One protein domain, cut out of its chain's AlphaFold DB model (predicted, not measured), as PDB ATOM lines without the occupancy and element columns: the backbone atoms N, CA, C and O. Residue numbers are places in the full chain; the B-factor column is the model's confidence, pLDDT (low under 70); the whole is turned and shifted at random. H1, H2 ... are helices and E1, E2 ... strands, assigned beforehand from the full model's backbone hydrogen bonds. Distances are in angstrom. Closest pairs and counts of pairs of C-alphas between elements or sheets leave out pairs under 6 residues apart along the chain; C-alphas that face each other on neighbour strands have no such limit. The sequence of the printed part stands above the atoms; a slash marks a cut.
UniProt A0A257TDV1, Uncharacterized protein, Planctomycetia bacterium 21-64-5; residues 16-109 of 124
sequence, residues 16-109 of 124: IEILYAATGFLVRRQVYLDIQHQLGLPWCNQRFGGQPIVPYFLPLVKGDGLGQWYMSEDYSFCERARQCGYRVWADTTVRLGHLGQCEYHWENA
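Overview. This is residues 16 to 109 of the 124 residues of an uncharacterized protein of Planctomycetia bacterium 21-64-5 (UniProt A0A257TDV1). In a domain of little regular structure, helix H2 sits in the middle between two small antiparallel strand pairs, hairpin E2-E3, whose tip, residues 63 to 68, sticks out, and E1-E4. The printed part has 94 residues, under half in named elements, mixed helices and strands, ordered E1 H1 E2 E3 H2 E4. It is loose, radius of gyration of the C-alphas 15.8 A, spanning 47 by 37 by 25 A.

Arrangement. Look first at hairpin E2, residues 60 to 63, and E3, residues 68 to 71: N 69 and O 62 are 2.8 A apart. H1, residues 29 to 38, only just touches H2, residues 73 to 83, with 3 pairs of C-alphas within 8 A, the closest Ile 35 and Ala 81, 6.2 A. In both helices every O i to N i+4 pair is within hydrogen-bond range. Between antiparallel E1, residues 16 to 18, and E4, residues 88 to 91, N 16 and O 90 are 2.9 A apart.

Along the chain. Find E1's start, C-alpha 16, at (5.455, -35.264, 2.972) and E4's end, C-alpha 91, at (8.013, -30.386, 6.367). H2 runs 15.4 A.

Size, cuts and confidence. Residues 39 to 59 form a long link. The printed part has no cut; residues 23 to 24 are under pLDDT 70.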
ATOM      1  N   ILE A  16       5.378 -34.266   4.036       93.50
ATOM      2  CA  ILE A  16       5.455 -35.264   2.972       93.50
ATOM      3  C   ILE A  16       6.406 -36.383   3.379       93.50
ATOM      4  O   ILE A  16       7.464 -36.140   3.961       93.50
ATOM      5  N   GLU A  17       6.026 -37.623   3.088       93.56
ATOM      6  CA  GLU A  17       6.922 -38.753   3.303       93.56
ATOM      7  C   GLU A  17       7.972 -38.783   2.197       93.56
ATOM      8  O   GLU A  17       7.657 -38.756   1.006       93.56
ATOM      9  N   ILE A  18       9.233 -38.867   2.600       92.50
ATOM     10  CA  ILE A  18      10.388 -38.960   1.714       92.50
ATOM     11  C   ILE A  18      11.096 -40.294   1.955       92.50
ATOM     12  O   ILE A  18      10.931 -40.944   2.988       92.50
ATOM     13  N   LEU A  19      11.894 -40.734   0.981       92.06
ATOM     14  CA  LEU A  19      12.705 -41.937   1.173       92.06
ATOM     15  C   LEU A  19      13.974 -41.621   1.966       92.06
ATOM     16  O   LEU A  19      14.303 -42.327   2.912       92.06
ATOM     17  N   TYR A  20      14.649 -40.541   1.588       92.94
ATOM     18  CA  TYR A  20      15.931 -40.134   2.140       92.94
ATOM     19  C   TYR A  20      15.962 -38.608   2.191       92.94
ATOM     20  O   TYR A  20      15.460 -37.962   1.266       92.94
ATOM     21  N   ALA A  21      16.536 -38.046   3.252       89.81
ATOM     22  CA  ALA A  21      16.862 -36.626   3.333       89.81
ATOM     23  C   ALA A  21      18.386 -36.480   3.315       89.81
ATOM     24  O   ALA A  21      19.082 -37.328   3.869       89.81
ATOM     25  N   ALA A  22      18.888 -35.423   2.683       82.31
ATOM     26  CA  ALA A  22      20.256 -34.967   2.895       82.31
ATOM     27  C   ALA A  22      20.215 -33.886   3.976       82.31
ATOM     28  O   ALA A  22      19.439 -32.946   3.817       82.31
ATOM     29  N   THR A  23      21.049 -34.022   5.011       68.88
ATOM     30  CA  THR A  23      21.220 -33.124   6.162       68.88
ATOM     31  C   THR A  23      19.925 -32.711   6.903       68.88
ATOM     32  O   THR A  23      18.806 -32.903   6.439       68.88
ATOM     33  N   GLY A  24      20.048 -32.158   8.115       63.94
ATOM     34  CA  GLY A  24      18.916 -31.542   8.827       63.94
ATOM     35  C   GLY A  24      17.876 -32.513   9.403       63.94
ATOM     36  O   GLY A  24      16.679 -32.359   9.171       63.94
ATOM     37  N   PHE A  25      18.305 -33.493  10.202       70.38
ATOM     38  CA  PHE A  25      17.371 -34.384  10.887       70.38
ATOM     39  C   PHE A  25      16.967 -33.875  12.272       70.38
ATOM     40  O   PHE A  25      17.811 -33.634  13.136       70.38
ATOM     41  N   LEU A  26      15.662 -33.857  12.537       78.88
ATOM     42  CA  LEU A  26      15.143 -33.938  13.901       78.88
ATOM     43  C   LEU A  26      14.796 -35.396  14.193       78.88
ATOM     44  O   LEU A  26      13.759 -35.908  13.771       78.88
ATOM     45  N   VAL A  27      15.689 -36.079  14.906       88.19
ATOM     46  CA  VAL A  27      15.550 -37.508  15.200       88.19
ATOM     47  C   VAL A  27      15.161 -37.712  16.657       88.19
ATOM     48  O   VAL A  27      15.805 -37.207  17.577       88.19
ATOM     49  N   ARG A  28      14.125 -38.518  16.890       93.19
ATOM     50  CA  ARG A  28      13.795 -38.982  18.242       93.19
ATOM     51  C   ARG A  28      14.851 -39.980  18.708       93.19
ATOM     52  O   ARG A  28      15.159 -40.918  17.980       93.19
ATOM     53  N   ARG A  29      15.321 -39.859  19.955       95.25
ATOM     54  CA  ARG A  29      16.308 -40.776  20.566       95.25
ATOM     55  C   ARG A  29      16.010 -42.260  20.309       95.25
ATOM     56  O   ARG A  29      16.938 -43.017  20.051       95.25
ATOM     57  N   GLN A  30      14.737 -42.657  20.365       97.56
ATOM     58  CA  GLN A  30      14.321 -44.048  20.167       97.56
ATOM     59  C   GLN A  30      14.759 -44.624  18.814       97.56
ATOM     60  O   GLN A  30      15.135 -45.786  18.753       97.56
ATOM     61  N   VAL A  31      14.806 -43.803  17.759       97.06
ATOM     62  CA  VAL A  31      15.247 -44.236  16.424       97.06
ATOM     63  C   VAL A  31      16.690 -44.740  16.471       97.06
ATOM     64  O   VAL A  31      16.987 -45.789  15.914       97.06
ATOM     65  N   TYR A  32      17.583 -44.049  17.187       97.06
ATOM     66  CA  TYR A  32      18.968 -44.499  17.354       97.06
ATOM     67  C   TYR A  32      19.053 -45.819  18.122       97.06
ATOM     68  O   TYR A  32      19.769 -46.726  17.707       97.06
ATOM     69  N   LEU A  33      18.305 -45.939  19.222       97.56
ATOM     70  CA  LEU A  33      18.314 -47.148  20.050       97.56
ATOM     71  C   LEU A  33      17.820 -48.367  19.265       97.56
ATOM     72  O   LEU A  33      18.450 -49.422  19.306       97.56
ATOM     73  N   ASP A  34      16.741 -48.198  18.505       98.38
ATOM     74  CA  ASP A  34      16.172 -49.266  17.690       98.38
ATOM     75  C   ASP A  34      17.087 -49.641  16.528       98.38
ATOM     76  O   ASP A  34      17.311 -50.828  16.313       98.38
ATOM     77  N   ILE A  35      17.684 -48.661  15.836       98.19
ATOM     78  CA  ILE A  35      18.684 -48.922  14.790       98.19
ATOM     79  C   ILE A  35      19.846 -49.735  15.356       98.19
ATOM     80  O   ILE A  35      20.246 -50.735  14.760       98.19
ATOM     81  N   GLN A  36      20.395 -49.329  16.504       98.25
ATOM     82  CA  GLN A  36      21.515 -50.042  17.107       98.25
ATOM     83  C   GLN A  36      21.132 -51.480  17.469       98.25
ATOM     84  O   GLN A  36      21.875 -52.405  17.145       98.25
ATOM     85  N   HIS A  37      19.989 -51.663  18.132       98.25
ATOM     86  CA  HIS A  37      19.550 -52.964  18.624       98.25
ATOM     87  C   HIS A  37      19.126 -53.907  17.492       98.25
ATOM     88  O   HIS A  37      19.601 -55.037  17.425       98.25
ATOM     89  N   GLN A  38      18.251 -53.456  16.590       98.56
ATOM     90  CA  GLN A  38      17.674 -54.303  15.543       98.56
ATOM     91  C   GLN A  38      18.671 -54.621  14.425       98.56
ATOM     92  O   GLN A  38      18.623 -55.715  13.870       98.56
ATOM     93  N   LEU A  39      19.580 -53.693  14.100       98.00
ATOM     94  CA  LEU A  39      20.587 -53.896  13.049       98.00
ATOM     95  C   LEU A  39      21.952 -54.329  13.600       98.00
ATOM     96  O   LEU A  39      22.902 -54.469  12.833       98.00
ATOM     97  N   GLY A  40      22.065 -54.526  14.917       97.56
ATOM     98  CA  GLY A  40      23.278 -55.027  15.561       97.56
ATOM     99  C   GLY A  40      24.505 -54.133  15.358       97.56
ATOM    100  O   GLY A  40      25.607 -54.646  15.154       97.56
ATOM    101  N   LEU A  41      24.341 -52.803  15.382       97.56
ATOM    102  CA  LEU A  41      25.476 -51.896  15.178       97.56
ATOM    103  C   LEU A  41      26.462 -51.965  16.358       97.56
ATOM    104  O   LEU A  41      26.045 -51.870  17.519       97.56
ATOM    105  N   PRO A  42      27.777 -52.079  16.093       96.75
ATOM    106  CA  PRO A  42      28.768 -52.247  17.142       96.75
ATOM    107  C   PRO A  42      29.057 -50.937  17.876       96.75
ATOM    108  O   PRO A  42      28.919 -49.839  17.334       96.75
ATOM    109  N   TRP A  43      29.562 -51.066  19.101       96.56
ATOM    110  CA  TRP A  43      30.285 -49.986  19.759       96.56
ATOM    111  C   TRP A  43      31.713 -49.917  19.207       96.56
ATOM    112  O   TRP A  43      32.516 -50.826  19.403       96.56
ATOM    113  N   CYS A  44      32.040 -48.826  18.529       96.19
ATOM    114  CA  CYS A  44      33.366 -48.545  17.996       96.19
ATOM    115  C   CYS A  44      34.212 -47.750  19.000       96.19
ATOM    116  O   CYS A  44      33.697 -47.115  19.921       96.19
ATOM    117  N   ASN A  45      35.529 -47.744  18.783       95.06
ATOM    118  CA  ASN A  45      36.496 -46.901  19.498       95.06
ATOM    119  C   ASN A  45      36.597 -47.120  21.018       95.06
ATOM    120  O   ASN A  45      37.231 -46.328  21.711       95.06
ATOM    121  N   GLN A  46      36.080 -48.237  21.537       93.69
ATOM    122  CA  GLN A  46      36.096 -48.562  22.972       93.69
ATOM    123  C   GLN A  46      37.504 -48.610  23.595       93.69
ATOM    124  O   GLN A  46      37.651 -48.493  24.805       93.69
ATOM    125  N   ARG A  47      38.551 -48.786  22.779       93.62
ATOM    126  CA  ARG A  47      39.945 -48.917  23.233       93.62
ATOM    127  C   ARG A  47      40.671 -47.582  23.426       93.62
ATOM    128  O   ARG A  47      41.771 -47.586  23.962       93.62
ATOM    129  N   PHE A  48      40.093 -46.461  22.994       91.19
ATOM    130  CA  PHE A  48      40.784 -45.164  22.961       91.19
ATOM    131  C   PHE A  48      40.478 -44.260  24.169       91.19
ATOM    132  O   PHE A  48      40.767 -43.069  24.126       91.19
ATOM    133  N   GLY A  49      39.879 -44.796  25.241       83.81
ATOM    134  CA  GLY A  49      39.630 -44.070  26.499       83.81
ATOM    135  C   GLY A  49      38.561 -42.966  26.437       83.81
ATOM    136  O   GLY A  49      38.271 -42.350  27.458       83.81
ATOM    137  N   GLY A  50      37.969 -42.720  25.264       89.56
ATOM    138  CA  GLY A  50      36.849 -41.799  25.060       89.56
ATOM    139  C   GLY A  50      35.484 -42.493  25.065       89.56
ATOM    140  O   GLY A  50      35.382 -43.710  25.226       89.56
ATOM    141  N   GLN A  51      34.423 -41.706  24.855       91.19
ATOM    142  CA  GLN A  51      33.074 -42.247  24.677       91.19
ATOM    143  C   GLN A  51      33.017 -43.119  23.410       91.19
ATOM    144  O   GLN A  51      33.401 -42.648  22.334       91.19
ATOM    145  N   PRO A  52      32.549 -44.375  23.510       93.25
ATOM    146  CA  PRO A  52      32.347 -45.230  22.351       93.25
ATOM    147  C   PRO A  52      31.363 -44.614  21.353       93.25
ATOM    148  O   PRO A  52      30.419 -43.919  21.728       93.25
ATOM    149  N   ILE A  53      31.564 -44.902  20.070       94.81
ATOM    150  CA  ILE A  53      30.739 -44.365  18.982       94.81
ATOM    151  C   ILE A  53      29.963 -45.509  18.348       94.81
ATOM    152  O   ILE A  53      30.531 -46.564  18.083       94.81
ATOM    153  N   VAL A  54      28.684 -45.299  18.058       96.94
ATOM    154  CA  VAL A  54      27.905 -46.226  17.230       96.94
ATOM    155  C   VAL A  54      27.876 -45.678  15.803       96.94
ATOM    156  O   VAL A  54      27.547 -44.504  15.612       96.94
ATOM    157  N   PRO A  55      28.219 -46.481  14.784       96.69
ATOM    158  CA  PRO A  55      28.393 -46.008  13.415       96.69
ATOM    159  C   PRO A  55      27.053 -45.887  12.659       96.69
ATOM    160  O   PRO A  55      26.890 -46.441  11.576       96.69
ATOM    161  N   TYR A  56      26.083 -45.152  13.216       96.12
ATOM    162  CA  TYR A  56      24.739 -44.943  12.635       96.12
ATOM    163  C   TYR A  56      24.758 -44.441  11.184       96.12
ATOM    164  O   TYR A  56      23.880 -44.748  10.378       96.12
ATOM    165  N   PHE A  57      25.806 -43.693  10.887       95.44
ATOM    166  CA  PHE A  57      26.034 -42.866   9.717       95.44
ATOM    167  C   PHE A  57      27.093 -43.469   8.777       95.44
ATOM    168  O   PHE A  57      27.497 -42.860   7.792       95.44
ATOM    169  N   LEU A  58      27.553 -44.696   9.053       96.62
ATOM    170  CA  LEU A  58      28.510 -45.384   8.188       96.62
ATOM    171  C   LEU A  58      27.900 -45.601   6.793       96.62
ATOM    172  O   LEU A  58      26.816 -46.202   6.731       96.62
ATOM    173  N   PRO A  59      28.574 -45.165   5.708       96.88
ATOM    174  CA  PRO A  59      28.120 -45.388   4.342       96.88
ATOM    175  C   PRO A  59      27.797 -46.855   4.071       96.88
ATOM    176  O   PRO A  59      28.449 -47.756   4.605       96.88
ATOM    177  N   LEU A  60      26.788 -47.094   3.240       95.62
ATOM    178  CA  LEU A  60      26.353 -48.435   2.873       95.62
ATOM    179  C   LEU A  60      26.245 -48.584   1.358       95.62
ATOM    180  O   LEU A  60      26.003 -47.620   0.635       95.62
ATOM    181  N   VAL A  61      26.414 -49.815   0.882       96.31
ATOM    182  CA  VAL A  61      26.127 -50.191  -0.503       96.31
ATOM    183  C   VAL A  61      24.946 -51.148  -0.484       96.31
ATOM    184  O   VAL A  61      24.964 -52.136   0.251       96.31
ATOM    185  N   LYS A  62      23.912 -50.846  -1.266       92.94
ATOM    186  CA  LYS A  62      22.694 -51.656  -1.359       92.94
ATOM    187  C   LYS A  62      22.319 -51.864  -2.820       92.94
ATOM    188  O   LYS A  62      22.396 -50.932  -3.615       92.94
ATOM    189  N   GLY A  63      21.880 -53.072  -3.165       93.12
ATOM    190  CA  GLY A  63      21.302 -53.342  -4.478       93.12
ATOM    191  C   GLY A  63      19.897 -52.748  -4.609       93.12
ATOM    192  O   GLY A  63      19.080 -52.909  -3.702       93.12
ATOM    193  N   ASP A  64      19.604 -52.089  -5.728       88.12
ATOM    194  CA  ASP A  64      18.300 -51.460  -6.008       88.12
ATOM    195  C   ASP A  64      17.503 -52.154  -7.132       88.12
ATOM    196  O   ASP A  64      16.446 -51.682  -7.539       88.12
ATOM    197  N   GLY A  65      18.003 -53.292  -7.623       88.69
ATOM    198  CA  GLY A  65      17.423 -54.043  -8.741       88.69
ATOM    199  C   GLY A  65      17.922 -53.605 -10.121       88.69
ATOM    200  O   GLY A  65      17.780 -54.372 -11.071       88.69
ATOM    201  N   LEU A  66      18.557 -52.433 -10.235       88.75
ATOM    202  CA  LEU A  66      19.214 -51.945 -11.454       88.75
ATOM    203  C   LEU A  66      20.745 -51.982 -11.339       88.75
ATOM    204  O   LEU A  66      21.445 -52.018 -12.350       88.75
ATOM    205  N   GLY A  67      21.274 -52.018 -10.115       92.88
ATOM    206  CA  GLY A  67      22.696 -52.147  -9.847       92.88
ATOM    207  C   GLY A  67      23.020 -52.064  -8.359       92.88
ATOM    208  O   GLY A  67      22.204 -52.401  -7.502       92.88
ATOM    209  N   GLN A  68      24.251 -51.644  -8.066       95.50
ATOM    210  CA  GLN A  68      24.708 -51.335  -6.713       95.50
ATOM    211  C   GLN A  68      24.622 -49.830  -6.484       95.50
ATOM    212  O   GLN A  68      25.184 -49.052  -7.255       95.50
ATOM    213  N   TRP A  69      23.972 -49.426  -5.400       94.31
ATOM    214  CA  TRP A  69      23.857 -48.033  -5.004       94.31
ATOM    215  C   TRP A  69      24.712 -47.760  -3.769       94.31
ATOM    216  O   TRP A  69      24.460 -48.295  -2.689       94.31
ATOM    217  N   TYR A  70      25.732 -46.915  -3.935       96.19
ATOM    218  CA  TYR A  70      26.486 -46.335  -2.828       96.19
ATOM    219  C   TYR A  70      25.688 -45.194  -2.191       96.19
ATOM    220  O   TYR A  70      25.414 -44.178  -2.834       96.19
ATOM    221  N   MET A  71      25.329 -45.356  -0.923       95.06
ATOM    222  CA  MET A  71      24.617 -44.356  -0.141       95.06
ATOM    223  C   MET A  71      25.601 -43.578   0.730       95.06
ATOM    224  O   MET A  71      26.399 -44.159   1.469       95.06
ATOM    225  N   SER A  72      25.510 -42.251   0.672       94.31
ATOM    226  CA  SER A  72      26.226 -41.362   1.585       94.31
ATOM    227  C   SER A  72      25.730 -41.526   3.027       94.31
ATOM    228  O   SER A  72      24.803 -42.286   3.313       94.31
ATOM    229  N   GLU A  73      26.374 -40.824   3.947       95.19
ATOM    230  CA  GLU A  73      26.150 -40.919   5.386       95.19
ATOM    231  C   GLU A  73      24.678 -40.695   5.804       95.19
ATOM    232  O   GLU A  73      24.051 -41.614   6.341       95.19
ATOM    233  N   ASP A  74      24.100 -39.541   5.469       94.50
ATOM    234  CA  ASP A  74      22.682 -39.220   5.690       94.50
ATOM    235  C   ASP A  74      21.711 -40.278   5.123       94.50
ATOM    236  O   ASP A  74      20.748 -40.701   5.773       94.50
ATOM    237  N   TYR A  75      21.972 -40.739   3.895       94.94
ATOM    238  CA  TYR A  75      21.121 -41.713   3.202       94.94
ATOM    239  C   TYR A  75      21.215 -43.081   3.870       94.94
ATOM    240  O   TYR A  75      20.208 -43.771   4.024       94.94
ATOM    241  N   SER A  76      22.413 -43.439   4.325       96.25
ATOM    242  CA  SER A  76      22.665 -44.678   5.049       96.25
ATOM    243  C   SER A  76      21.938 -44.694   6.391       96.25
ATOM    244  O   SER A  76      21.374 -45.718   6.772       96.25
ATOM    245  N   PHE A  77      21.891 -43.560   7.092       96.38
ATOM    246  CA  PHE A  77      21.080 -43.422   8.301       96.38
ATOM    247  C   PHE A  77      19.581 -43.572   8.014       96.38
ATOM    248  O   PHE A  77      18.902 -44.351   8.685       96.38
ATOM    249  N   CYS A  78      19.072 -42.877   6.992       95.81
ATOM    250  CA  CYS A  78      17.670 -42.972   6.580       95.81
ATOM    251  C   CYS A  78      17.274 -44.409   6.212       95.81
ATOM    252  O   CYS A  78      16.224 -44.889   6.631       95.81
ATOM    253  N   GLU A  79      18.120 -45.112   5.460       96.19
ATOM    254  CA  GLU A  79      17.902 -46.512   5.101       96.19
ATOM    255  C   GLU A  79      17.847 -47.406   6.347       96.19
ATOM    256  O   GLU A  79      16.921 -48.204   6.473       96.19
ATOM    257  N   ARG A  80      18.757 -47.229   7.314       97.00
ATOM    258  CA  ARG A  80      18.711 -47.961   8.592       97.00
ATOM    259  C   ARG A  80      17.435 -47.668   9.384       97.00
ATOM    260  O   ARG A  80      16.795 -48.592   9.875       97.00
ATOM    261  N   ALA A  81      17.022 -46.403   9.470       96.62
ATOM    262  CA  ALA A  81      15.772 -46.029  10.130       96.62
ATOM    263  C   ALA A  81      14.563 -46.718   9.472       96.62
ATOM    264  O   ALA A  81      13.706 -47.273  10.161       96.62
ATOM    265  N   ARG A  82      14.528 -46.748   8.136       96.25
ATOM    266  CA  ARG A  82      13.479 -47.421   7.358       96.25
ATOM    267  C   ARG A  82      13.480 -48.934   7.543       96.25
ATOM    268  O   ARG A  82      12.405 -49.518   7.641       96.25
ATOM    269  N   GLN A  83      14.651 -49.566   7.636       96.88
ATOM    270  CA  GLN A  83      14.772 -50.995   7.961       96.88
ATOM    271  C   GLN A  83      14.179 -51.323   9.338       96.88
ATOM    272  O   GLN A  83      13.605 -52.393   9.513       96.88
ATOM    273  N   CYS A  84      14.234 -50.377  10.278       98.06
ATOM    274  CA  CYS A  84      13.582 -50.469  11.586       98.06
ATOM    275  C   CYS A  84      12.102 -50.033  11.587       98.06
ATOM    276  O   CYS A  84      11.505 -49.895  12.652       98.06
ATOM    277  N   GLY A  85      11.496 -49.798  10.417       97.25
ATOM    278  CA  GLY A  85      10.077 -49.456  10.281       97.25
ATOM    279  C   GLY A  85       9.738 -47.974  10.469       97.25
ATOM    280  O   GLY A  85       8.559 -47.620  10.518       97.25
ATOM    281  N   TYR A  86      10.734 -47.089  10.557       96.75
ATOM    282  CA  TYR A  86      10.497 -45.651  10.665       96.75
ATOM    283  C   TYR A  86      10.270 -44.995   9.299       96.75
ATOM    284  O   TYR A  86      10.904 -45.332   8.298       96.75
ATOM    285  N   ARG A  87       9.380 -44.000   9.277       94.75
ATOM    286  CA  ARG A  87       9.111 -43.148   8.110       94.75
ATOM    287  C   ARG A  87       9.928 -41.865   8.214       94.75
ATOM    288  O   ARG A  87      10.063 -41.311   9.307       94.75
ATOM    289  N   VAL A  88      10.442 -41.387   7.085       93.81
ATOM    290  CA  VAL A  88      11.184 -40.123   6.998       93.81
ATOM    291  C   VAL A  88      10.251 -39.066   6.421       93.81
ATOM    292  O   VAL A  88       9.591 -39.302   5.412       93.81
ATOM    293  N   TRP A  89      10.184 -37.908   7.067       93.25
ATOM    294  CA  TRP A  89       9.270 -36.831   6.701       93.25
ATOM    295  C   TRP A  89      10.043 -35.554   6.408       93.25
ATOM    296  O   TRP A  89      11.000 -35.243   7.114       93.25
ATOM    297  N   ALA A  90       9.595 -34.806   5.406       92.12
ATOM    298  CA  ALA A  90       9.995 -33.423   5.196       92.12
ATOM    299  C   ALA A  90       8.792 -32.513   5.430       92.12
ATOM    300  O   ALA A  90       7.709 -32.770   4.903       92.12
ATOM    301  N   ASP A  91       8.992 -31.455   6.211       93.19
ATOM    302  CA  ASP A  91       8.013 -30.386   6.367       93.19
ATOM    303  C   ASP A  91       8.291 -29.295   5.330       93.19
ATOM    304  O   ASP A  91       9.247 -28.530   5.454       93.19
ATOM    305  N   THR A  92       7.464 -29.232   4.288       93.56
ATOM    306  CA  THR A  92       7.632 -28.258   3.202       93.56
ATOM    307  C   THR A  92       7.095 -26.870   3.544       93.56
ATOM    308  O   THR A  92       7.186 -25.967   2.712       93.56
ATOM    309  N   THR A  93       6.569 -26.660   4.755       94.94
ATOM    310  CA  THR A  93       6.236 -25.317   5.258       94.94
ATOM    311  C   THR A  93       7.470 -24.576   5.774       94.94
ATOM    312  O   THR A  93       7.500 -23.343   5.774       94.94
ATOM    313  N   VAL A  94       8.513 -25.317   6.162       91.75
ATOM    314  CA  VAL A  94       9.745 -24.769   6.737       91.75
ATOM    315  C   VAL A  94      10.713 -24.366   5.634       91.75
ATOM    316  O   VAL A  94      11.277 -25.212   4.942       91.75
ATOM    317  N   ARG A  95      10.967 -23.061   5.513       90.75
ATOM    318  CA  ARG A  95      12.023 -22.551   4.637       90.75
ATOM    319  C   ARG A  95      13.384 -22.802   5.279       90.75
ATOM    320  O   ARG A  95      13.741 -22.134   6.248       90.75
ATOM    321  N   LEU A  96      14.126 -23.756   4.727       88.19
ATOM    322  CA  LEU A  96      15.479 -24.094   5.154       88.19
ATOM    323  C   LEU A  96      16.480 -23.725   4.053       88.19
ATOM    324  O   LEU A  96      16.397 -24.256   2.946       88.19
ATOM    325  N   GLY A  97      17.418 -22.834   4.373       89.31
ATOM    326  CA  GLY A  97      18.514 -22.454   3.487       89.31
ATOM    327  C   GLY A  97      19.727 -23.370   3.650       89.31
ATOM    328  O   GLY A  97      20.118 -23.708   4.769       89.31
ATOM    329  N   HIS A  98      20.344 -23.760   2.537       87.88
ATOM    330  CA  HIS A  98      21.634 -24.444   2.523       87.88
ATOM    331  C   HIS A  98      22.739 -23.450   2.163       87.88
ATOM    332  O   HIS A  98      22.756 -22.903   1.062       87.88
ATOM    333  N   LEU A  99      23.673 -23.213   3.084       89.94
ATOM    334  CA  LEU A  99      24.779 -22.279   2.871       89.94
ATOM    335  C   LEU A  99      25.925 -22.962   2.113       89.94
ATOM    336  O   LEU A  99      26.622 -23.811   2.664       89.94
ATOM    337  N   GLY A 100      26.125 -22.564   0.855       88.00
ATOM    338  CA  GLY A 100      27.301 -22.895   0.046       88.00
ATOM    339  C   GLY A 100      28.037 -21.625  -0.394       88.00
ATOM    340  O   GLY A 100      28.314 -20.749   0.418       88.00
ATOM    341  N   GLN A 101      28.338 -21.496  -1.694       88.50
ATOM    342  CA  GLN A 101      28.843 -20.233  -2.271       88.50
ATOM    343  C   GLN A 101      27.830 -19.081  -2.154       88.50
ATOM    344  O   GLN A 101      28.203 -17.916  -2.065       88.50
ATOM    345  N   CYS A 102      26.549 -19.430  -2.155       87.75
ATOM    346  CA  CYS A 102      25.429 -18.589  -1.779       87.75
ATOM    347  C   CYS A 102      24.454 -19.435  -0.950       87.75
ATOM    348  O   CYS A 102      24.654 -20.642  -0.777       87.75
ATOM    349  N   GLU A 103      23.420 -18.805  -0.408       90.69
ATOM    350  CA  GLU A 103      22.334 -19.531   0.241       90.69
ATOM    351  C   GLU A 103      21.376 -20.094  -0.816       90.69
ATOM    352  O   GLU A 103      20.863 -19.357  -1.660       90.69
ATOM    353  N   TYR A 104      21.141 -21.404  -0.763       88.62
ATOM    354  CA  TYR A 104      20.221 -22.112  -1.645       88.62
ATOM    355  C   TYR A 104      18.921 -22.435  -0.901       88.62
ATOM    356  O   TYR A 104      18.951 -23.079   0.146       88.62
ATOM    357  N   HIS A 105      17.788 -22.038  -1.475       90.81
ATOM    358  CA  HIS A 105      16.429 -22.302  -0.995       90.81
ATOM    359  C   HIS A 105      15.639 -23.130  -2.016       90.81
ATOM    360  O   HIS A 105      16.096 -23.377  -3.136       90.81
ATOM    361  N   TRP A 106      14.413 -23.532  -1.670       90.38
ATOM    362  CA  TRP A 106      13.541 -24.249  -2.607       90.38
ATOM    363  C   TRP A 106      13.194 -23.420  -3.855       90.38
ATOM    364  O   TRP A 106      12.894 -24.008  -4.887       90.38
ATOM    365  N   GLU A 107      13.273 -22.080  -3.826       89.44
ATOM    366  CA  GLU A 107      13.020 -21.233  -5.005       89.44
ATOM    367  C   GLU A 107      14.082 -21.432  -6.092       89.44
ATOM    368  O   GLU A 107      13.849 -21.177  -7.276       89.44
ATOM    369  N   ASN A 108      15.259 -21.917  -5.699       88.62
ATOM    370  CA  ASN A 108      16.323 -22.257  -6.627       88.62
ATOM    371  C   ASN A 108      16.088 -23.622  -7.297       88.62
ATOM    372  O   ASN A 108      16.746 -23.927  -8.291       88.62
ATOM    373  N   ALA A 109      15.155 -24.442  -6.797       86.12
ATOM    374  CA  ALA A 109      14.862 -25.750  -7.373       86.12
ATOM    375  C   ALA A 109      14.283 -25.605  -8.788       86.12
ATOM    376  O   ALA A 109      13.286 -24.924  -9.004       86.12
TER     377      ALA A 109